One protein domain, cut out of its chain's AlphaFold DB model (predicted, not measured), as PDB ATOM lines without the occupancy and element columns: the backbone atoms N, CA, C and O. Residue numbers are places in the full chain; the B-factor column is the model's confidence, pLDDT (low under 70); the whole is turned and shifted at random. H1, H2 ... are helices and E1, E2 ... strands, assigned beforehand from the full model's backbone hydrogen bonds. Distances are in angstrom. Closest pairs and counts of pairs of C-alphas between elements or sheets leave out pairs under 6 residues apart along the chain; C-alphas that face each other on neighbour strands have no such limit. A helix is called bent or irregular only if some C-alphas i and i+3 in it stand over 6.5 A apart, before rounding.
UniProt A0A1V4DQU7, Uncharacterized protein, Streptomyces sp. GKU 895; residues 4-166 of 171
ATOM      1  N   ILE A   4     -40.979 131.957 181.020       56.34
ATOM      2  CA  ILE A   4     -41.457 130.576 181.000       56.34
ATOM      3  C   ILE A   4     -42.717 130.531 181.856       56.34
ATOM      4  O   ILE A   4     -42.654 130.673 183.075       56.34
ATOM      5  N   GLU A   5     -43.868 130.349 181.216       57.19
ATOM      6  CA  GLU A   5     -45.147 130.203 181.910       57.19
ATOM      7  C   GLU A   5     -45.418 128.726 182.216       57.19
ATOM      8  O   GLU A   5     -45.552 127.891 181.321       57.19
ATOM      9  N   LEU A   6     -45.510 128.400 183.503       47.97
ATOM     10  CA  LEU A   6     -45.939 127.105 184.015       47.97
ATOM     11  C   LEU A   6     -47.370 127.239 184.536       47.97
ATOM     12  O   LEU A   6     -47.630 128.004 185.461       47.97
ATOM     13  N   SER A   7     -48.302 126.477 183.968       47.75
ATOM     14  CA  SER A   7     -49.678 126.408 184.464       47.75
ATOM     15  C   SER A   7     -49.860 125.149 185.304       47.75
ATOM     16  O   SER A   7     -49.740 124.035 184.790       47.75
ATOM     17  N   ILE A   8     -50.144 125.315 186.597       55.91
ATOM     18  CA  ILE A   8     -50.472 124.204 187.495       55.91
ATOM     19  C   ILE A   8     -51.999 124.141 187.634       55.91
ATOM     20  O   ILE A   8     -52.595 125.012 188.282       55.91
ATOM     21  N   PRO A   9     -52.665 123.132 187.040       52.84
ATOM     22  CA  PRO A   9     -54.105 122.979 187.170       52.84
ATOM     23  C   PRO A   9     -54.458 122.637 188.620       52.84
ATOM     24  O   PRO A   9     -53.917 121.702 189.211       52.84
ATOM     25  N   ARG A  10     -55.396 123.389 189.198       47.22
ATOM     26  CA  ARG A  10     -55.910 123.157 190.549       47.22
ATOM     27  C   ARG A  10     -57.375 122.756 190.479       47.22
ATOM     28  O   ARG A  10     -58.162 123.322 189.726       47.22
ATOM     29  N   LYS A  11     -57.754 121.752 191.270       42.25
ATOM     30  CA  LYS A  11     -59.143 121.298 191.342       42.25
ATOM     31  C   LYS A  11     -59.972 122.369 192.061       42.25
ATOM     32  O   LYS A  11     -59.651 122.705 193.194       42.25
ATOM     33  N   MET A  12     -61.034 122.857 191.416       51.75
ATOM     34  CA  MET A  12     -61.967 123.877 191.937       51.75
ATOM     35  C   MET A  12     -61.403 125.308 192.076       51.75
ATOM     36  O   MET A  12     -62.056 126.143 192.691       51.75
ATOM     37  N   SER A  13     -60.241 125.629 191.495       54.47
ATOM     38  CA  SER A  13     -59.725 127.007 191.452       54.47
ATOM     39  C   SER A  13     -59.099 127.329 190.098       54.47
ATOM     40  O   SER A  13     -58.756 126.428 189.333       54.47
ATOM     41  N   THR A  14     -58.911 128.618 189.811       54.56
ATOM     42  CA  THR A  14     -58.172 129.074 188.628       54.56
ATOM     43  C   THR A  14     -56.776 128.431 188.610       54.56
ATOM     44  O   THR A  14     -56.163 128.312 189.681       54.56
ATOM     45  N   PRO A  15     -56.274 127.970 187.446       58.28
ATOM     46  CA  PRO A  15     -54.922 127.435 187.340       58.28
ATOM     47  C   PRO A  15     -53.902 128.448 187.855       58.28
ATOM     48  O   PRO A  15     -53.997 129.638 187.552       58.28
ATOM     49  N   LEU A  16     -52.932 127.978 188.638       55.22
ATOM     50  CA  LEU A  16     -51.843 128.833 189.089       55.22
ATOM     51  C   LEU A  16     -50.888 129.021 187.906       55.22
ATOM     52  O   LEU A  16     -50.201 128.076 187.520       55.22
ATOM     53  N   ALA A  17     -50.881 130.218 187.323       47.81
ATOM     54  CA  ALA A  17     -49.917 130.606 186.302       47.81
ATOM     55  C   ALA A  17     -48.659 131.141 186.994       47.81
ATOM     56  O   ALA A  17     -48.652 132.247 187.534       47.81
ATOM     57  N   ILE A  18     -47.601 130.337 187.012       52.28
ATOM     58  CA  ILE A  18     -46.285 130.738 187.498       52.28
ATOM     59  C   ILE A  18     -45.485 131.198 186.282       52.28
ATOM     60  O   ILE A  18     -45.110 130.388 185.440       52.28
ATOM     61  N   SER A  19     -45.220 132.498 186.186       55.12
ATOM     62  CA  SER A  19     -44.268 133.036 185.215       55.12
ATOM     63  C   SER A  19     -42.883 133.043 185.853       55.12
ATOM     64  O   SER A  19     -42.607 133.869 186.719       55.12
ATOM     65  N   LEU A  20     -42.002 132.143 185.421       56.03
ATOM     66  CA  LEU A  20     -40.583 132.211 185.748       56.03
ATOM     67  C   LEU A  20     -39.931 133.248 184.826       56.03
ATOM     68  O   LEU A  20     -39.768 133.013 183.627       56.03
ATOM     69  N   ASP A  21     -39.621 134.415 185.387       66.62
ATOM     70  CA  ASP A  21     -38.759 135.420 184.759       66.62
ATOM     71  C   ASP A  21     -37.288 135.068 185.026       66.62
ATOM     72  O   ASP A  21     -36.913 134.720 186.151       66.62
ATOM     73  N   ASP A  22     -36.449 135.203 184.001       64.50
ATOM     74  CA  ASP A  22     -34.997 135.020 184.066       64.50
ATOM     75  C   ASP A  22     -34.376 135.839 185.223       64.50
ATOM     76  O   ASP A  22     -33.381 135.431 185.834       64.50
ATOM     77  N   GLN A  23     -34.988 136.980 185.575       65.12
ATOM     78  CA  GLN A  23     -34.578 137.844 186.688       65.12
ATOM     79  C   GLN A  23     -34.682 137.202 188.077       65.12
ATOM     80  O   GLN A  23     -33.952 137.613 188.980       65.12
ATOM     81  N   HIS A  24     -35.529 136.189 188.255       65.38
ATOM     82  CA  HIS A  24     -35.728 135.525 189.547       65.38
ATOM     83  C   HIS A  24     -34.709 134.412 189.815       65.38
ATOM     84  O   HIS A  24     -34.643 133.878 190.925       65.38
ATOM     85  N   LEU A  25     -33.889 134.077 188.815       66.81
ATOM     86  CA  LEU A  25     -32.779 133.151 188.969       66.81
ATOM     87  C   LEU A  25     -31.540 133.884 189.504       66.81
ATOM     88  O   LEU A  25     -31.256 135.006 189.055       66.81
ATOM     89  N   PRO A  26     -30.751 133.247 190.393       73.19
ATOM     90  CA  PRO A  26     -29.430 133.739 190.753       73.19
ATOM     91  C   PRO A  26     -28.602 134.013 189.497       73.19
ATOM     92  O   PRO A  26     -28.626 133.221 188.553       73.19
ATOM     93  N   ALA A  27     -27.841 135.110 189.495       78.44
ATOM     94  CA  ALA A  27     -26.985 135.505 188.374       78.44
ATOM     95  C   ALA A  27     -26.183 134.343 187.734       78.44
ATOM     96  O   ALA A  27     -26.229 134.230 186.508       78.44
ATOM     97  N   PRO A  28     -25.521 133.438 188.494       76.50
ATOM     98  CA  PRO A  28     -24.793 132.318 187.889       76.50
ATOM     99  C   PRO A  28     -25.701 131.309 187.168       76.50
ATOM    100  O   PRO A  28     -25.351 130.825 186.095       76.50
ATOM    101  N   VAL A  29     -26.893 131.027 187.707       79.44
ATOM    102  CA  VAL A  29     -27.875 130.119 187.088       79.44
ATOM    103  C   VAL A  29     -28.462 130.750 185.828       79.44
ATOM    104  O   VAL A  29     -28.617 130.081 184.811       79.44
ATOM    105  N   ARG A  30     -28.754 132.053 185.879       79.75
ATOM    106  CA  ARG A  30     -29.266 132.822 184.741       79.75
ATOM    107  C   ARG A  30     -28.271 132.859 183.587       79.75
ATOM    108  O   ARG A  30     -28.657 132.619 182.450       79.75
ATOM    109  N   GLN A  31     -27.001 133.144 183.880       82.31
ATOM    110  CA  GLN A  31     -25.948 133.178 182.865       82.31
ATOM    111  C   GLN A  31     -25.797 131.810 182.198       82.31
ATOM    112  O   GLN A  31     -25.846 131.708 180.977       82.31
ATOM    113  N   SER A  32     -25.723 130.755 183.009       81.69
ATOM    114  CA  SER A  32     -25.630 129.383 182.521       81.69
ATOM    115  C   SER A  32     -26.847 128.962 181.680       81.69
ATOM    116  O   SER A  32     -26.687 128.308 180.650       81.69
ATOM    117  N   LEU A  33     -28.059 129.384 182.059       82.06
ATOM    118  CA  LEU A  33     -29.270 129.153 181.269       82.06
ATOM    119  C   LEU A  33     -29.209 129.870 179.912       82.06
ATOM    120  O   LEU A  33     -29.542 129.273 178.890       82.06
ATOM    121  N   HIS A  34     -28.775 131.135 179.884       84.69
ATOM    122  CA  HIS A  34     -28.605 131.879 178.633       84.69
ATOM    123  C   HIS A  34     -27.558 131.240 177.720       84.69
ATOM    124  O   HIS A  34     -27.805 131.117 176.519       84.69
ATOM    125  N   ASP A  35     -26.436 130.788 178.281       84.88
ATOM    126  CA  ASP A  35     -25.387 130.102 177.529       84.88
ATOM    127  C   ASP A  35     -25.919 128.790 176.929       84.88
ATOM    128  O   ASP A  35     -25.763 128.555 175.729       84.88
ATOM    129  N   LEU A  36     -26.654 127.985 177.707       82.69
ATOM    130  CA  LEU A  36     -27.307 126.763 177.225       82.69
ATOM    131  C   LEU A  36     -28.294 127.042 176.082       82.69
ATOM    132  O   LEU A  36     -28.260 126.366 175.052       82.69
ATOM    133  N   VAL A  37     -29.168 128.042 176.237       81.88
ATOM    134  CA  VAL A  37     -30.129 128.435 175.194       81.88
ATOM    135  C   VAL A  37     -29.396 128.877 173.924       81.88
ATOM    136  O   VAL A  37     -29.764 128.449 172.828       81.88
ATOM    137  N   GLY A  38     -28.330 129.669 174.061       80.06
ATOM    138  CA  GLY A  38     -27.495 130.106 172.941       80.06
ATOM    139  C   GLY A  38     -26.845 128.937 172.198       80.06
ATOM    140  O   GLY A  38     -26.936 128.860 170.972       80.06
ATOM    141  N   LYS A  39     -26.250 127.981 172.923       83.69
ATOM    142  CA  LYS A  39     -25.624 126.787 172.328       83.69
ATOM    143  C   LYS A  39     -26.643 125.854 171.667       83.69
ATOM    144  O   LYS A  39     -26.388 125.349 170.577       83.69
ATOM    145  N   ARG A  40     -27.835 125.689 172.249       80.31
ATOM    146  CA  ARG A  40     -28.937 124.913 171.643       80.31
ATOM    147  C   ARG A  40     -29.468 125.560 170.364       80.31
ATOM    148  O   ARG A  40     -29.745 124.851 169.399       80.31
ATOM    149  N   ALA A  41     -29.575 126.888 170.330       80.81
ATOM    150  CA  ALA A  41     -29.941 127.616 169.119       80.81
ATOM    151  C   ALA A  41     -28.868 127.476 168.022       80.81
ATOM    152  O   ALA A  41     -29.204 127.262 166.859       80.81
ATOM    153  N   ALA A  42     -27.583 127.531 168.394       80.44
ATOM    154  CA  ALA A  42     -26.472 127.310 167.470       80.44
ATOM    155  C   ALA A  42     -26.465 125.882 166.895       80.44
ATOM    156  O   ALA A  42     -26.275 125.717 165.690       80.44
ATOM    157  N   LEU A  43     -26.748 124.866 167.719       84.75
ATOM    158  CA  LEU A  43     -26.923 123.484 167.263       84.75
ATOM    159  C   LEU A  43     -28.068 123.362 166.253       84.75
ATOM    160  O   LEU A  43     -27.862 122.820 165.172       84.75
ATOM    161  N   ALA A  44     -29.245 123.916 166.557       79.88
ATOM    162  CA  ALA A  44     -30.385 123.872 165.641       79.88
ATOM    163  C   ALA A  44     -30.059 124.527 164.283       79.88
ATOM    164  O   ALA A  44     -30.408 123.992 163.229       79.88
ATOM    165  N   ALA A  45     -29.335 125.651 164.294       82.81
ATOM    166  CA  ALA A  45     -28.873 126.308 163.074       82.81
ATOM    167  C   ALA A  45     -27.851 125.453 162.296       82.81
ATOM    168  O   ALA A  45     -27.916 125.382 161.068       82.81
ATOM    169  N   ALA A  46     -26.928 124.781 162.993       82.75
ATOM    170  CA  ALA A  46     -25.935 123.902 162.378       82.75
ATOM    171  C   ALA A  46     -26.573 122.642 161.767       82.75
ATOM    172  O   ALA A  46     -26.246 122.278 160.638       82.75
ATOM    173  N   GLU A  47     -27.536 122.025 162.456       85.75
ATOM    174  CA  GLU A  47     -28.309 120.884 161.948       85.75
ATOM    175  C   GLU A  47     -29.137 121.276 160.715       85.75
ATOM    176  O   GLU A  47     -29.171 120.546 159.721       85.75
ATOM    177  N   GLN A  48     -29.741 122.469 160.721       85.38
ATOM    178  CA  GLN A  48     -30.461 122.991 159.561       85.38
ATOM    179  C   GLN A  48     -29.526 123.235 158.363       85.38
ATOM    180  O   GLN A  48     -29.862 122.881 157.230       85.38
ATOM    181  N   ALA A  49     -28.338 123.800 158.599       84.38
ATOM    182  CA  ALA A  49     -27.335 124.006 157.557       84.38
ATOM    183  C   ALA A  49     -26.844 122.670 156.973       84.38
ATOM    184  O   ALA A  49     -26.776 122.519 155.752       84.38
ATOM    185  N   MET A  50     -26.589 121.676 157.827       87.38
ATOM    186  CA  MET A  50     -26.209 120.321 157.426       87.38
ATOM    187  C   MET A  50     -27.284 119.648 156.568       87.38
ATOM    188  O   MET A  50     -26.960 119.072 155.530       87.38
ATOM    189  N   ALA A  51     -28.562 119.773 156.937       85.88
ATOM    190  CA  ALA A  51     -29.677 119.221 156.165       85.88
ATOM    191  C   ALA A  51     -29.777 119.811 154.745       85.88
ATOM    192  O   ALA A  51     -30.257 119.151 153.822       85.88
ATOM    193  N   SER A  52     -29.310 121.049 154.558       85.69
ATOM    194  CA  SER A  52     -29.289 121.731 153.259       85.69
ATOM    195  C   SER A  52     -28.022 121.468 152.428       85.69
ATOM    196  O   SER A  52     -28.019 121.720 151.219       85.69
ATOM    197  N   ALA A  53     -26.958 120.942 153.041       85.19
ATOM    198  CA  ALA A  53     -25.670 120.716 152.397       85.19
ATOM    199  C   ALA A  53     -25.635 119.399 151.596       85.19
ATOM    200  O   ALA A  53     -26.239 118.395 151.970       85.19
ATOM    201  N   LYS A  54     -24.897 119.387 150.477       87.56
ATOM    202  CA  LYS A  54     -24.691 118.203 149.622       87.56
ATOM    203  C   LYS A  54     -23.247 118.134 149.129       87.56
ATOM    204  O   LYS A  54     -22.581 119.160 148.996       87.56
ATOM    205  N   GLY A  55     -22.781 116.930 148.801       84.25
ATOM    206  CA  GLY A  55     -21.436 116.714 148.257       84.25
ATOM    207  C   GLY A  55     -20.338 117.119 149.246       84.25
ATOM    208  O   GLY A  55     -20.474 116.892 150.443       84.25
ATOM    209  N   ALA A  56     -19.262 117.739 148.758       79.50
ATOM    210  CA  ALA A  56     -18.113 118.128 149.584       79.50
ATOM    211  C   ALA A  56     -18.468 119.104 150.728       79.50
ATOM    212  O   ALA A  56     -17.877 119.027 151.799       79.50
ATOM    213  N   ALA A  57     -19.484 119.956 150.545       82.44
ATOM    214  CA  ALA A  57     -19.944 120.899 151.569       82.44
ATOM    215  C   ALA A  57     -20.666 120.223 152.751       82.44
ATOM    216  O   ALA A  57     -20.845 120.839 153.800       82.44
ATOM    217  N   TRP A  58     -21.095 118.962 152.598       90.12
ATOM    218  CA  TRP A  58     -21.743 118.216 153.678       90.12
ATOM    219  C   TRP A  58     -20.758 117.861 154.796       90.12
ATOM    220  O   TRP A  58     -21.122 117.963 155.961       90.12
ATOM    221  N   GLY A  59     -19.510 117.510 154.460       85.81
ATOM    222  CA  GLY A  59     -18.487 117.159 155.453       85.81
ATOM    223  C   GLY A  59     -18.208 118.306 156.427       85.81
ATOM    224  O   GLY A  59     -18.318 118.130 157.637       85.81
ATOM    225  N   GLU A  60     -17.977 119.511 155.899       86.50
ATOM    226  CA  GLU A  60     -17.774 120.719 156.713       86.50
ATOM    227  C   GLU A  60     -19.016 121.122 157.525       86.50
ATOM    228  O   GLU A  60     -18.904 121.741 158.584       86.50
ATOM    229  N   ALA A  61     -20.219 120.840 157.015       84.00
ATOM    230  CA  ALA A  61     -21.458 121.115 157.735       84.00
ATOM    231  C   ALA A  61     -21.693 120.098 158.866       84.00
ATOM    232  O   ALA A  61     -22.146 120.481 159.942       84.00
ATOM    233  N   ASN A  62     -21.329 118.832 158.649       90.06
ATOM    234  CA  ASN A  62     -21.381 117.774 159.652       90.06
ATOM    235  C   ASN A  62     -20.392 118.034 160.800       90.06
ATOM    236  O   ASN A  62     -20.780 117.958 161.958       90.06
ATOM    237  N   GLU A  63     -19.146 118.420 160.508       90.75
ATOM    238  CA  GLU A  63     -18.169 118.782 161.551       90.75
ATOM    239  C   GLU A  63     -18.645 119.963 162.409       90.75
ATOM    240  O   GLU A  63     -18.503 119.953 163.635       90.75
ATOM    241  N   ARG A  64     -19.273 120.966 161.784       87.19
ATOM    242  CA  ARG A  64     -19.887 122.093 162.500       87.19
ATOM    243  C   ARG A  64     -21.062 121.663 163.377       87.19
ATOM    244  O   ARG A  64     -21.176 122.158 164.494       87.19
ATOM    245  N   ALA A  65     -21.912 120.754 162.900       87.44
ATOM    246  CA  ALA A  65     -23.032 120.224 163.677       87.44
ATOM    247  C   ALA A  65     -22.557 119.394 164.879       87.44
ATOM    248  O   ALA A  65     -23.045 119.598 165.986       87.44
ATOM    249  N   GLU A  66     -21.559 118.528 164.693       90.00
ATOM    250  CA  GLU A  66     -20.977 117.728 165.779       90.00
ATOM    251  C   GLU A  66     -20.262 118.601 166.821       90.00
ATOM    252  O   GLU A  66     -20.435 118.400 168.022       90.00
ATOM    253  N   THR A  67     -19.543 119.642 166.385       89.25
ATOM    254  CA  THR A  67     -18.934 120.622 167.303       89.25
ATOM    255  C   THR A  67     -20.006 121.363 168.105       89.25
ATOM    256  O   THR A  67     -19.930 121.436 169.330       89.25
ATOM    257  N   ALA A  68     -21.052 121.864 167.438       84.06
ATOM    258  CA  ALA A  68     -22.156 122.550 168.107       84.06
ATOM    259  C   ALA A  68     -22.920 121.628 169.072       84.06
ATOM    260  O   ALA A  68     -23.405 122.087 170.107       84.06
ATOM    261  N   ARG A  69     -23.008 120.327 168.763       85.69
ATOM    262  CA  ARG A  69     -23.625 119.324 169.638       85.69
ATOM    263  C   ARG A  69     -22.799 119.118 170.901       85.69
ATOM    264  O   ARG A  69     -23.351 119.245 171.988       85.69
ATOM    265  N   ALA A  70     -21.490 118.907 170.765       86.69
ATOM    266  CA  ALA A  70     -20.591 118.774 171.909       86.69
ATOM    267  C   ALA A  70     -20.627 120.016 172.821       86.69
ATOM    268  O   ALA A  70     -20.679 119.892 174.043       86.69
ATOM    269  N   GLU A  71     -20.665 121.219 172.240       85.69
ATOM    270  CA  GLU A  71     -20.792 122.465 173.005       85.69
ATOM    271  C   GLU A  71     -22.147 122.595 173.722       85.69
ATOM    272  O   GLU A  71     -22.198 123.084 174.852       85.69
ATOM    273  N   ALA A  72     -23.246 122.168 173.091       76.50
ATOM    274  CA  ALA A  72     -24.570 122.185 173.709       76.50
ATOM    275  C   ALA A  72     -24.688 121.167 174.853       76.50
ATOM    276  O   ALA A  72     -25.283 121.480 175.886       76.50
ATOM    277  N   ASP A  73     -24.096 119.982 174.693       79.44
ATOM    278  CA  ASP A  73     -24.074 118.944 175.723       79.44
ATOM    279  C   ASP A  73     -23.224 119.375 176.925       79.44
ATOM    280  O   ASP A  73     -23.654 119.226 178.070       79.44
ATOM    281  N   GLN A  74     -22.063 119.995 176.688       82.56
ATOM    282  CA  GLN A  74     -21.248 120.552 177.769       82.56
ATOM    283  C   GLN A  74     -21.991 121.669 178.515       82.56
ATOM    284  O   GLN A  74     -22.036 121.657 179.743       82.56
ATOM    285  N   ALA A  75     -22.652 122.583 177.797       77.69
ATOM    286  CA  ALA A  75     -23.450 123.639 178.421       77.69
ATOM    287  C   ALA A  75     -24.607 123.080 179.272       77.69
ATOM    288  O   ALA A  75     -24.966 123.667 180.295       77.69
ATOM    289  N   LEU A  76     -25.183 121.938 178.881       77.56
ATOM    290  CA  LEU A  76     -26.215 121.255 179.661       77.56
ATOM    291  C   LEU A  76     -25.647 120.683 180.967       77.56
ATOM    292  O   LEU A  76     -26.278 120.816 182.017       77.56
ATOM    293  N   VAL A  77     -24.460 120.073 180.912       80.75
ATOM    294  CA  VAL A  77     -23.749 119.563 182.095       80.75
ATOM    295  C   VAL A  77     -23.385 120.706 183.044       80.75
ATOM    296  O   VAL A  77     -23.645 120.609 184.246       80.75
ATOM    297  N   ASP A  78     -22.860 121.808 182.511       78.19
ATOM    298  CA  ASP A  78     -22.490 122.990 183.294       78.19
ATOM    299  C   ASP A  78     -23.721 123.604 183.976       78.19
ATOM    300  O   ASP A  78     -23.694 123.899 185.175       78.19
ATOM    301  N   TYR A  79     -24.842 123.710 183.254       80.00
ATOM    302  CA  TYR A  79     -26.113 124.158 183.823       80.00
ATOM    303  C   TYR A  79     -26.628 123.237 184.923       80.00
ATOM    304  O   TYR A  79     -27.032 123.718 185.984       80.00
ATOM    305  N   ALA A  80     -26.581 121.920 184.722       72.62
ATOM    306  CA  ALA A  80     -26.987 120.963 185.747       72.62
ATOM    307  C   ALA A  80     -26.132 121.102 187.020       72.62
ATOM    308  O   ALA A  80     -26.678 121.107 188.125       72.62
ATOM    309  N   GLY A  81     -24.816 121.286 186.874       75.75
ATOM    310  CA  GLY A  81     -23.898 121.501 187.993       75.75
ATOM    311  C   GLY A  81     -24.183 122.795 188.760       75.75
ATOM    312  O   GLY A  81     -24.334 122.775 189.984       75.75
ATOM    313  N   VAL A  82     -24.322 123.917 188.048       79.25
ATOM    314  CA  VAL A  82     -24.600 125.232 188.650       79.25
ATOM    315  C   VAL A  82     -25.982 125.267 189.305       79.25
ATOM    316  O   VAL A  82     -26.133 125.798 190.407       79.25
ATOM    317  N   SER A  83     -26.989 124.674 188.665       70.62
ATOM    318  CA  SER A  83     -28.360 124.607 189.178       70.62
ATOM    319  C   SER A  83     -28.459 123.742 190.439       70.62
ATOM    320  O   SER A  83     -29.075 124.153 191.424       70.62
ATOM    321  N   ALA A  84     -27.771 122.594 190.473       70.75
ATOM    322  CA  ALA A  84     -27.707 121.744 191.662       70.75
ATOM    323  C   ALA A  84     -27.036 122.463 192.847       70.75
ATOM    324  O   ALA A  84     -27.576 122.465 193.958       70.75
ATOM    325  N   ALA A  85     -25.904 123.130 192.595       69.50
ATOM    326  CA  ALA A  85     -25.177 123.905 193.602       69.50
ATOM    327  C   ALA A  85     -25.967 125.128 194.106       69.50
ATOM    328  O   ALA A  85     -25.781 125.558 195.242       69.50
ATOM    329  N   SER A  86     -26.874 125.662 193.284       64.69
ATOM    330  CA  SER A  86     -27.675 126.853 193.594       64.69
ATOM    331  C   SER A  86     -29.086 126.530 194.090       64.69
ATOM    332  O   SER A  86     -29.899 127.438 194.233       64.69
ATOM    333  N   SER A  87     -29.410 125.261 194.344       64.56
ATOM    334  CA  SER A  87     -30.779 124.825 194.655       64.56
ATOM    335  C   SER A  87     -31.397 125.507 195.887       64.56
ATOM    336  O   SER A  87     -32.590 125.816 195.873       64.56
ATOM    337  N   SER A  88     -30.605 125.805 196.922       63.75
ATOM    338  CA  SER A  88     -31.041 126.614 198.071       63.75
ATOM    339  C   SER A  88     -31.224 128.085 197.697       63.75
ATOM    340  O   SER A  88     -32.285 128.637 197.944       63.75
ATOM    341  N   ALA A  89     -30.265 128.691 196.993       58.12
ATOM    342  CA  ALA A  89     -30.349 130.087 196.559       58.12
ATOM    343  C   ALA A  89     -31.528 130.354 195.600       58.12
ATOM    344  O   ALA A  89     -32.143 131.416 195.650       58.12
ATOM    345  N   ILE A  90     -31.871 129.391 194.738       60.62
ATOM    346  CA  ILE A  90     -33.063 129.447 193.879       60.62
ATOM    347  C   ILE A  90     -34.333 129.419 194.738       60.62
ATOM    348  O   ILE A  90     -35.256 130.191 194.482       60.62
ATOM    349  N   ARG A  91     -34.380 128.561 195.766       63.12
ATOM    350  CA  ARG A  91     -35.513 128.481 196.699       63.12
ATOM    351  C   ARG A  91     -35.671 129.771 197.503       63.12
ATOM    352  O   ARG A  91     -36.785 130.272 197.593       63.12
ATOM    353  N   ASP A  92     -34.577 130.314 198.022       62.81
ATOM    354  CA  ASP A  92     -34.575 131.540 198.823       62.81
ATOM    355  C   ASP A  92     -34.980 132.755 197.975       62.81
ATOM    356  O   ASP A  92     -35.805 133.564 198.394       62.81
ATOM    357  N   SER A  93     -34.481 132.842 196.737       61.59
ATOM    358  CA  SER A  93     -34.881 133.876 195.772       61.59
ATOM    359  C   SER A  93     -36.366 133.773 195.408       61.59
ATOM    360  O   SER A  93     -37.082 134.773 195.412       61.59
ATOM    361  N   ALA A  94     -36.871 132.560 195.159       63.62
ATOM    362  CA  ALA A  94     -38.288 132.344 194.879       63.62
ATOM    363  C   ALA A  94     -39.179 132.695 196.083       63.62
ATOM    364  O   ALA A  94     -40.236 133.298 195.902       63.62
ATOM    365  N   ALA A  95     -38.746 132.362 197.303       63.78
ATOM    366  CA  ALA A  95     -39.447 132.721 198.532       63.78
ATOM    367  C   ALA A  95     -39.490 134.242 198.742       63.78
ATOM    368  O   ALA A  95     -40.554 134.781 199.036       63.78
ATOM    369  N   ALA A  96     -38.374 134.942 198.514       64.69
ATOM    370  CA  ALA A  96     -38.303 136.398 198.624       64.69
ATOM    371  C   ALA A  96     -39.245 137.102 197.632       64.69
ATOM    372  O   ALA A  96     -39.999 137.992 198.018       64.69
ATOM    373  N   VAL A  97     -39.261 136.661 196.372       65.81
ATOM    374  CA  VAL A  97     -40.149 137.213 195.333       65.81
ATOM    375  C   VAL A  97     -41.614 136.914 195.639       65.81
ATOM    376  O   VAL A  97     -42.479 137.763 195.436       65.81
ATOM    377  N   PHE A  98     -41.912 135.712 196.137       65.88
ATOM    378  CA  PHE A  98     -43.268 135.361 196.543       65.88
ATOM    379  C   PHE A  98     -43.744 136.234 197.712       65.88
ATOM    380  O   PHE A  98     -44.850 136.765 197.652       65.88
ATOM    381  N   ALA A  99     -42.898 136.457 198.721       67.38
ATOM    382  CA  ALA A  99     -43.198 137.358 199.831       67.38
ATOM    383  C   ALA A  99     -43.422 138.808 199.358       67.38
ATOM    384  O   ALA A  99     -44.386 139.448 199.778       67.38
ATOM    385  N   GLU A 100     -42.597 139.308 198.433       68.56
ATOM    386  CA  GLU A 100     -42.779 140.632 197.827       68.56
ATOM    387  C   GLU A 100     -44.114 140.728 197.073       68.56
ATOM    388  O   GLU A 100     -44.879 141.672 197.272       68.56
ATOM    389  N   ALA A 101     -44.440 139.727 196.251       67.06
ATOM    390  CA  ALA A 101     -45.690 139.689 195.497       67.06
ATOM    391  C   ALA A 101     -46.924 139.644 196.414       67.06
ATOM    392  O   ALA A 101     -47.911 140.328 196.139       67.06
ATOM    393  N   VAL A 102     -46.862 138.888 197.517       67.75
ATOM    394  CA  VAL A 102     -47.905 138.866 198.555       67.75
ATOM    395  C   VAL A 102     -48.042 140.242 199.211       67.75
ATOM    396  O   VAL A 102     -49.158 140.751 199.322       67.75
ATOM    397  N   GLY A 103     -46.929 140.897 199.554       66.00
ATOM    398  CA  GLY A 103     -46.935 142.254 200.105       66.00
ATOM    399  C   GLY A 103     -47.563 143.282 199.157       66.00
ATOM    400  O   GLY A 103     -48.406 144.080 199.572       66.00
ATOM    401  N   VAL A 104     -47.228 143.230 197.863       70.94
ATOM    402  CA  VAL A 104     -47.837 144.087 196.831       70.94
ATOM    403  C   VAL A 104     -49.329 143.791 196.682       70.94
ATOM    404  O   VAL A 104     -50.128 144.725 196.618       70.94
ATOM    405  N   ALA A 105     -49.727 142.519 196.650       61.59
ATOM    406  CA  ALA A 105     -51.133 142.134 196.563       61.59
ATOM    407  C   ALA A 105     -51.936 142.666 197.762       61.59
ATOM    408  O   ALA A 105     -52.998 143.258 197.572       61.59
ATOM    409  N   HIS A 106     -51.396 142.544 198.978       66.62
ATOM    410  CA  HIS A 106     -52.012 143.102 200.178       66.62
ATOM    411  C   HIS A 106     -52.126 144.635 200.080       66.62
ATOM    412  O   HIS A 106     -53.206 145.193 200.289       66.62
ATOM    413  N   ALA A 107     -51.062 145.338 199.678       69.62
ATOM    414  CA  ALA A 107     -51.109 146.789 199.487       69.62
ATOM    415  C   ALA A 107     -52.206 147.210 198.490       69.62
ATOM    416  O   ALA A 107     -52.995 148.108 198.783       69.62
ATOM    417  N   ARG A 108     -52.334 146.508 197.356       70.94
ATOM    418  CA  ARG A 108     -53.383 146.764 196.355       70.94
ATOM    419  C   ARG A 108     -54.791 146.489 196.872       70.94
ATOM    420  O   ARG A 108     -55.707 147.235 196.539       70.94
ATOM    421  N   LEU A 109     -54.976 145.452 197.689       65.50
ATOM    422  CA  LEU A 109     -56.265 145.174 198.327       65.50
ATOM    423  C   LEU A 109     -56.660 146.289 199.305       65.50
ATOM    424  O   LEU A 109     -57.821 146.699 199.315       65.50
ATOM    425  N   ARG A 110     -55.707 146.827 200.076       73.81
ATOM    426  CA  ARG A 110     -55.948 147.986 200.955       73.81
ATOM    427  C   ARG A 110     -56.303 149.238 200.154       73.81
ATOM    428  O   ARG A 110     -57.329 149.850 200.431       73.81
ATOM    429  N   GLU A 111     -55.538 149.555 199.107       74.88
ATOM    430  CA  GLU A 111     -55.849 150.665 198.193       74.88
ATOM    431  C   GLU A 111     -57.252 150.529 197.576       74.88
ATOM    432  O   GLU A 111     -57.998 151.504 197.491       74.88
ATOM    433  N   ALA A 112     -57.645 149.316 197.171       66.94
ATOM    434  CA  ALA A 112     -58.972 149.052 196.622       66.94
ATOM    435  C   ALA A 112     -60.086 149.239 197.665       66.94
ATOM    436  O   ALA A 112     -61.137 149.800 197.346       66.94
ATOM    437  N   LEU A 113     -59.868 148.805 198.912       70.81
ATOM    438  CA  LEU A 113     -60.804 149.024 200.018       70.81
ATOM    439  C   LEU A 113     -60.992 150.515 200.327       70.81
ATOM    440  O   LEU A 113     -62.128 150.944 200.552       70.81
ATOM    441  N   ASP A 114     -59.914 151.298 200.296       75.88
ATOM    442  CA  ASP A 114     -59.957 152.749 200.500       75.88
ATOM    443  C   ASP A 114     -60.688 153.449 199.346       75.88
ATOM    444  O   ASP A 114     -61.615 154.229 199.577       75.88
ATOM    445  N   ALA A 115     -60.372 153.090 198.098       69.38
ATOM    446  CA  ALA A 115     -61.056 153.619 196.918       69.38
ATOM    447  C   ALA A 115     -62.561 153.292 196.917       69.38
ATOM    448  O   ALA A 115     -63.382 154.129 196.536       69.38
ATOM    449  N   LEU A 116     -62.947 152.099 197.381       67.75
ATOM    450  CA  LEU A 116     -64.352 151.721 197.561       67.75
ATOM    451  C   LEU A 116     -65.032 152.530 198.669       67.75
ATOM    452  O   LEU A 116     -66.201 152.883 198.526       67.75
ATOM    453  N   ALA A 117     -64.332 152.837 199.762       71.81
ATOM    454  CA  ALA A 117     -64.866 153.693 200.817       71.81
ATOM    455  C   ALA A 117     -65.106 155.130 200.322       71.81
ATOM    456  O   ALA A 117     -66.124 155.737 200.664       71.81
ATOM    457  N   ASP A 118     -64.218 155.659 199.480       71.25
ATOM    458  CA  ASP A 118     -64.382 156.981 198.872       71.25
ATOM    459  C   ASP A 118     -65.482 157.000 197.800       71.25
ATOM    460  O   ASP A 118     -66.289 157.934 197.763       71.25
ATOM    461  N   ALA A 119     -65.586 155.950 196.980       67.06
ATOM    462  CA  ALA A 119     -66.670 155.790 196.009       67.06
ATOM    463  C   ALA A 119     -68.047 155.691 196.687       67.06
ATOM    464  O   ALA A 119     -69.011 156.299 196.219       67.06
ATOM    465  N   ASP A 120     -68.133 154.988 197.819       68.19
ATOM    466  CA  ASP A 120     -69.348 154.894 198.630       68.19
ATOM    467  C   ASP A 120     -69.777 156.271 199.169       68.19
ATOM    468  O   ASP A 120     -70.924 156.697 199.001       68.19
ATOM    469  N   ARG A 121     -68.827 157.045 199.715       71.06
ATOM    470  CA  ARG A 121     -69.075 158.429 200.163       71.06
ATOM    471  C   ARG A 121     -69.527 159.334 199.018       71.06
ATOM    472  O   ARG A 121     -70.461 160.118 199.193       71.06
ATOM    473  N   ALA A 122     -68.897 159.222 197.850       72.19
ATOM    474  CA  ALA A 122     -69.261 159.996 196.668       72.19
ATOM    475  C   ALA A 122     -70.667 159.641 196.159       72.19
ATOM    476  O   ALA A 122     -71.444 160.537 195.822       72.19
ATOM    477  N   ALA A 123     -71.031 158.354 196.156       66.12
ATOM    478  CA  ALA A 123     -72.361 157.892 195.771       66.12
ATOM    479  C   ALA A 123     -73.445 158.423 196.722       66.12
ATOM    480  O   ALA A 123     -74.474 158.934 196.268       66.12
ATOM    481  N   LEU A 124     -73.195 158.381 198.033       67.19
ATOM    482  CA  LEU A 124     -74.095 158.944 199.042       67.19
ATOM    483  C   LEU A 124     -74.259 160.464 198.881       67.19
ATOM    484  O   LEU A 124     -75.383 160.971 198.913       67.19
ATOM    485  N   LEU A 125     -73.165 161.194 198.636       71.19
ATOM    486  CA  LEU A 125     -73.199 162.642 198.408       71.19
ATOM    487  C   LEU A 125     -73.950 163.008 197.119       71.19
ATOM    488  O   LEU A 125     -74.753 163.942 197.115       71.19
ATOM    489  N   TRP A 126     -73.746 162.256 196.035       67.12
ATOM    490  CA  TRP A 126     -74.480 162.438 194.780       67.12
ATOM    491  C   TRP A 126     -75.986 162.222 194.968       67.12
ATOM    492  O   TRP A 126     -76.800 163.015 194.493       67.12
ATOM    493  N   HIS A 127     -76.375 161.187 195.717       65.38
ATOM    494  CA  HIS A 127     -77.776 160.941 196.051       65.38
ATOM    495  C   HIS A 127     -78.387 162.050 196.918       65.38
ATOM    496  O   HIS A 127     -79.552 162.395 196.708       65.38
ATOM    497  N   ALA A 128     -77.614 162.637 197.837       64.12
ATOM    498  CA  ALA A 128     -78.056 163.734 198.698       64.12
ATOM    499  C   ALA A 128     -78.153 165.095 197.980       64.12
ATOM    500  O   ALA A 128     -78.905 165.959 198.419       64.12
ATOM    501  N   THR A 129     -77.411 165.295 196.884       66.88
ATOM    502  CA  THR A 129     -77.307 166.584 196.164       66.88
ATOM    503  C   THR A 129     -78.017 166.595 194.807       66.88
ATOM    504  O   THR A 129     -77.932 167.573 194.061       66.88
ATOM    505  N   ARG A 130     -78.747 165.526 194.461       66.44
ATOM    506  CA  ARG A 130     -79.412 165.402 193.158       66.44
ATOM    507  C   ARG A 130     -80.526 166.457 192.986       66.44
ATOM    508  O   ARG A 130     -81.428 166.519 193.826       66.44
ATOM    509  N   PRO A 131     -80.539 167.229 191.878       59.44
ATOM    510  CA  PRO A 131     -81.573 168.232 191.627       59.44
ATOM    511  C   PRO A 131     -82.982 167.622 191.637       59.44
ATOM    512  O   PRO A 131     -83.211 166.575 191.028       59.44
ATOM    513  N   GLY A 132     -83.927 168.279 192.316       61.88
ATOM    514  CA  GLY A 132     -85.331 167.849 192.392       61.88
ATOM    515  C   GLY A 132     -85.656 166.821 193.485       61.88
ATOM    516  O   GLY A 132     -86.788 166.347 193.543       61.88
ATOM    517  N   LYS A 133     -84.702 166.474 194.358       60.41
ATOM    518  CA  LYS A 133     -84.934 165.660 195.563       60.41
ATOM    519  C   LYS A 133     -84.572 166.446 196.825       60.41
ATOM    520  O   LYS A 133     -83.764 167.368 196.769       60.41
ATOM    521  N   ALA A 134     -85.197 166.106 197.953       57.62
ATOM    522  CA  ALA A 134     -84.859 166.719 199.234       57.62
ATOM    523  C   ALA A 134     -83.397 166.412 199.598       57.62
ATOM    524  O   ALA A 134     -82.934 165.288 199.408       57.62
ATOM    525  N   VAL A 135     -82.676 167.413 200.104       59.25
ATOM    526  CA  VAL A 135     -81.306 167.233 200.593       59.25
ATOM    527  C   VAL A 135     -81.372 166.459 201.906       59.25
ATOM    528  O   VAL A 135     -81.964 166.931 202.877       59.25
ATOM    529  N   PHE A 136     -80.781 165.267 201.942       59.69
ATOM    530  CA  PHE A 136     -80.743 164.423 203.137       59.69
ATOM    531  C   PHE A 136     -79.364 164.472 203.800       59.69
ATOM    532  O   PHE A 136     -78.345 164.653 203.134       59.69
ATOM    533  N   ARG A 137     -79.318 164.296 205.126       56.72
ATOM    534  CA  ARG A 137     -78.049 164.141 205.849       56.72
ATOM    535  C   ARG A 137     -77.436 162.774 205.541       56.72
ATOM    536  O   ARG A 137     -78.153 161.776 205.454       56.72
ATOM    537  N   TYR A 138     -76.109 162.758 205.441       51.94
ATOM    538  CA  TYR A 138     -75.253 161.594 205.177       51.94
ATOM    539  C   TYR A 138     -75.547 160.375 206.080       51.94
ATOM    540  O   TYR A 138     -75.398 159.242 205.647       51.94
ATOM    541  N   GLU A 139     -76.048 160.600 207.297       55.38
ATOM    542  CA  GLU A 139     -76.360 159.558 208.291       55.38
ATOM    543  C   GLU A 139     -77.833 159.097 208.280       55.38
ATOM    544  O   GLU A 139     -78.277 158.389 209.181       55.38
ATOM    545  N   SER A 140     -78.636 159.525 207.302       55.50
ATOM    546  CA  SER A 140     -80.062 159.178 207.259       55.50
ATOM    547  C   SER A 140     -80.317 157.772 206.700       55.50
ATOM    548  O   SER A 140     -79.634 157.309 205.786       55.50
ATOM    549  N   THR A 141     -81.374 157.121 207.194       54.06
ATOM    550  CA  THR A 141     -81.871 155.799 206.760       54.06
ATOM    551  C   THR A 141     -82.125 155.682 205.252       54.06
ATOM    552  O   THR A 141     -82.086 154.586 204.707       54.06
ATOM    553  N   ALA A 142     -82.335 156.795 204.545       53.56
ATOM    554  CA  ALA A 142     -82.515 156.801 203.093       53.56
ATOM    555  C   ALA A 142     -81.202 156.572 202.311       53.56
ATOM    556  O   ALA A 142     -81.235 156.062 201.191       53.56
ATOM    557  N   GLY A 143     -80.046 156.936 202.881       54.38
ATOM    558  CA  GLY A 143     -78.732 156.700 202.271       54.38
ATOM    559  C   GLY A 143     -78.316 155.228 202.330       54.38
ATOM    560  O   GLY A 143     -77.837 154.676 201.336       54.38
ATOM    561  N   SER A 144     -78.598 154.568 203.460       56.03
ATOM    562  CA  SER A 144     -78.295 153.147 203.684       56.03
ATOM    563  C   SER A 144     -79.158 152.189 202.851       56.03
ATOM    564  O   SER A 144     -78.781 151.038 202.626       56.03
ATOM    565  N   GLU A 145     -80.303 152.649 202.342       58.16
ATOM    566  CA  GLU A 145     -81.179 151.843 201.488       58.16
ATOM    567  C   GLU A 145     -80.799 151.848 200.003       58.16
ATOM    568  O   GLU A 145     -81.314 151.002 199.259       58.16
ATOM    569  N   SER A 146     -79.894 152.736 199.569       65.56
ATOM    570  CA  SER A 146     -79.527 152.845 198.154       65.56
ATOM    571  C   SER A 146     -78.873 151.558 197.636       65.56
ATOM    572  O   SER A 146     -78.000 150.966 198.274       65.56
ATOM    573  N   THR A 147     -79.297 151.106 196.452       67.12
ATOM    574  CA  THR A 147     -78.783 149.877 195.821       67.12
ATOM    575  C   THR A 147     -77.269 149.933 195.617       67.12
ATOM    576  O   THR A 147     -76.593 148.926 195.793       67.12
ATOM    577  N   VAL A 148     -76.738 151.117 195.308       63.31
ATOM    578  CA  VAL A 148     -75.306 151.357 195.090       63.31
ATOM    579  C   VAL A 148     -74.515 151.228 196.400       63.31
ATOM    580  O   VAL A 148     -73.507 150.531 196.423       63.31
ATOM    581  N   HIS A 149     -75.007 151.794 197.509       64.62
ATOM    582  CA  HIS A 149     -74.396 151.623 198.836       64.62
ATOM    583  C   HIS A 149     -74.387 150.152 199.274       64.62
ATOM    584  O   HIS A 149     -73.375 149.639 199.746       64.62
ATOM    585  N   LYS A 150     -75.492 149.429 199.045       69.06
ATOM    586  CA  LYS A 150     -75.574 147.985 199.322       69.06
ATOM    587  C   LYS A 150     -74.576 147.181 198.484       69.06
ATOM    588  O   LYS A 150     -73.927 146.293 199.023       69.06
ATOM    589  N   GLN A 151     -74.418 147.504 197.199       69.81
ATOM    590  CA  GLN A 151     -73.443 146.849 196.318       69.81
ATOM    591  C   GLN A 151     -72.000 147.108 196.767       69.81
ATOM    592  O   GLN A 151     -71.221 146.163 196.860       69.81
ATOM    593  N   PHE A 152     -71.651 148.348 197.125       68.25
ATOM    594  CA  PHE A 152     -70.330 148.645 197.686       68.25
ATOM    595  C   PHE A 152     -70.105 147.980 199.046       68.25
ATOM    596  O   PHE A 152     -68.998 147.522 199.319       68.25
ATOM    597  N   GLY A 153     -71.146 147.863 199.874       69.25
ATOM    598  CA  GLY A 153     -71.106 147.116 201.131       69.25
ATOM    599  C   GLY A 153     -70.803 145.629 200.934       69.25
ATOM    600  O   GLY A 153     -69.954 145.093 201.642       69.25
ATOM    601  N   VAL A 154     -71.434 144.980 199.947       72.81
ATOM    602  CA  VAL A 154     -71.171 143.570 199.598       72.81
ATOM    603  C   VAL A 154     -69.732 143.390 199.118       72.81
ATOM    604  O   VAL A 154     -69.012 142.578 199.686       72.81
ATOM    605  N   VAL A 155     -69.272 144.207 198.165       68.94
ATOM    606  CA  VAL A 155     -67.897 144.118 197.637       68.94
ATOM    607  C   VAL A 155     -66.856 144.397 198.729       68.94
ATOM    608  O   VAL A 155     -65.829 143.726 198.797       68.94
ATOM    609  N   ARG A 156     -67.113 145.353 199.634       70.31
ATOM    610  CA  ARG A 156     -66.241 145.604 200.795       70.31
ATOM    611  C   ARG A 156     -66.236 144.449 201.790       70.31
ATOM    612  O   ARG A 156     -65.193 144.215 202.390       70.31
ATOM    613  N   SER A 157     -67.368 143.774 201.995       71.06
ATOM    614  CA  SER A 157     -67.440 142.578 202.842       71.06
ATOM    615  C   SER A 157     -66.623 141.451 202.229       71.06
ATOM    616  O   SER A 157     -65.728 140.949 202.888       71.06
ATOM    617  N   GLU A 158     -66.837 141.142 200.949       72.75
ATOM    618  CA  GLU A 158     -66.102 140.088 200.238       72.75
ATOM    619  C   GLU A 158     -64.590 140.349 200.242       72.75
ATOM    620  O   GLU A 158     -63.802 139.454 200.536       72.75
ATOM    621  N   LEU A 159     -64.161 141.592 200.001       63.97
ATOM    622  CA  LEU A 159     -62.742 141.957 200.082       63.97
ATOM    623  C   LEU A 159     -62.189 141.876 201.509       63.97
ATOM    624  O   LEU A 159     -61.034 141.499 201.691       63.97
ATOM    625  N   ARG A 160     -62.990 142.223 202.522       72.25
ATOM    626  CA  ARG A 160     -62.601 142.118 203.934       72.25
ATOM    627  C   ARG A 160     -62.567 140.669 204.418       72.25
ATOM    628  O   ARG A 160     -61.795 140.392 205.324       72.25
ATOM    629  N   ASP A 161     -63.352 139.780 203.822       71.31
ATOM    630  CA  ASP A 161     -63.351 138.349 204.128       71.31
ATOM    631  C   ASP A 161     -62.152 137.638 203.481       71.31
ATOM    632  O   ASP A 161     -61.635 136.685 204.047       71.31
ATOM    633  N   VAL A 162     -61.662 138.137 202.338       65.50
ATOM    634  CA  VAL A 162     -60.469 137.610 201.646       65.50
ATOM    635  C   VAL A 162     -59.158 138.164 202.221       65.50
ATOM    636  O   VAL A 162     -58.129 137.498 202.160       65.50
ATOM    637  N   LEU A 163     -59.165 139.373 202.791       65.75
ATOM    638  CA  LEU A 163     -57.960 140.022 203.329       65.75
ATOM    639  C   LEU A 163     -57.201 139.190 204.393       65.75
ATOM    640  O   LEU A 163     -55.981 139.145 204.305       65.75
ATOM    641  N   PRO A 164     -57.857 138.511 205.359       70.12
ATOM    642  CA  PRO A 164     -57.190 137.687 206.369       70.12
ATOM    643  C   PRO A 164     -56.568 136.408 205.799       70.12
ATOM    644  O   PRO A 164     -55.654 135.856 206.408       70.12
ATOM    645  N   ASP A 165     -57.052 135.940 204.645       67.19
ATOM    646  CA  ASP A 165     -56.500 134.776 203.944       67.19
ATOM    647  C   ASP A 165     -55.221 135.129 203.161       67.19
ATOM    648  O   ASP A 165     -54.519 134.238 202.672       67.19
ATOM    649  N   VAL A 166     -54.899 136.422 203.043       57.84
ATOM    650  CA  VAL A 166     -53.642 136.918 202.481       57.84
ATOM    651  C   VAL A 166     -52.692 137.236 203.640       57.84
ATOM    652  O   VAL A 166     -52.922 138.205 204.358       57.84
TER     653      VAL A 166
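AT A GLANCE: This is residues 4 to 166 of the 171 residues of an uncharacterized protein of Streptomyces sp. GKU 895 (UniProt A0A1V4DQU7). What shape does the model make? It is a wide, open V of two long helical arms that meet at the corner between H2 and H3: one arm is the helical hairpin H1 and H2, the other is the long helix H3 with H5 folded back along part of it. A small hairpin of two strands, E1 and E2, has its open end, near residues 4 and 21, between the arms and sticks out from there to one side of the V with its turn at residues 10 to 13, and the short H4 sits near the far end of H3. What is it built of, and how large is it? The printed part has 163 residues with two named strands and five named helices, in the order E1, E2, H1, H2, H3, H4, H5; it is mostly helix, and its sheet, E1 - E2, is antiparallel. It is extended, with a radius of gyration of the C-alphas of 29.6 A and spans of 96 by 38 by 30 A.

HOW THE PARTS SIT: How is the sheet paired? E1, residues 4 to 10, and E2, residues 13 to 21, form an antiparallel hairpin at 161 degrees between their directions. N 6 and O 18 are 2.8 A apart and N 16 and O 8 are 3.0 A apart, both within hydrogen-bond range. How do the first helices stand? H1, residues 27 to 52, and H2, residues 56 to 85, form a helical hairpin and touch, opposite ways at a shallow tilt of 19 degrees; their closest C-alphas, those of Met 50 and Ala 61, are 4.8 A apart. H3, residues 87 to 129, and H2 meet only through their link, and E1 is apart from H1, H2 and H3. What touches H3? With its residues 106 to 124 alone it touches H5, residues 147 to 165, opposite ways at a shallow tilt of 20 degrees; the closest C-alphas, of Asp 120 and His 149, are 6.0 A apart. With residues 124 to 128 alone it only just touches H4, residues 141 to 144, with 3 pairs of C-alphas within 8 A, the closest being Leu 124 and Gly 143 at 6.1 A. How complete are the helix backbones? Every O i to N i+4 pair is within hydrogen-bond range in H1 and H3, against 25 of 26 in H2 and 13 of 15 in H5, while H4 is too short for such a pair.

IN THESE COORDINATES: Where do the elements begin and end? E1 begins at C-alpha 4, (-41.457, 130.576, 181.000), and H5 ends at C-alpha 165, (-56.500, 134.776, 203.944). How long are they? From first to last C-alpha, E1 measures 18.8 A, E2 23.6 A, H1 37.8 A, H2 45.0 A, H3 62.5 A, H4 5.4 A and H5 28.1 A. H5 is irregular, but only just: C-alphas 161 and 164 are 6.6 A apart.

THE WHOLE: How far does it reach? The two C-alphas farthest apart, those of Ala 56 and Ala 134, are 96.3 A apart, and residues 129 to 134 stand free. Is it continuous? The printed part has no cut; the link from H3 to H4, 11 residues, is long, and the other links are tight. Where is confidence low? The mean pLDDT of the printed part is 70.3, and 86 residues are under 70, among them residues 4 to 25, 85 to 103 and 126 to 153.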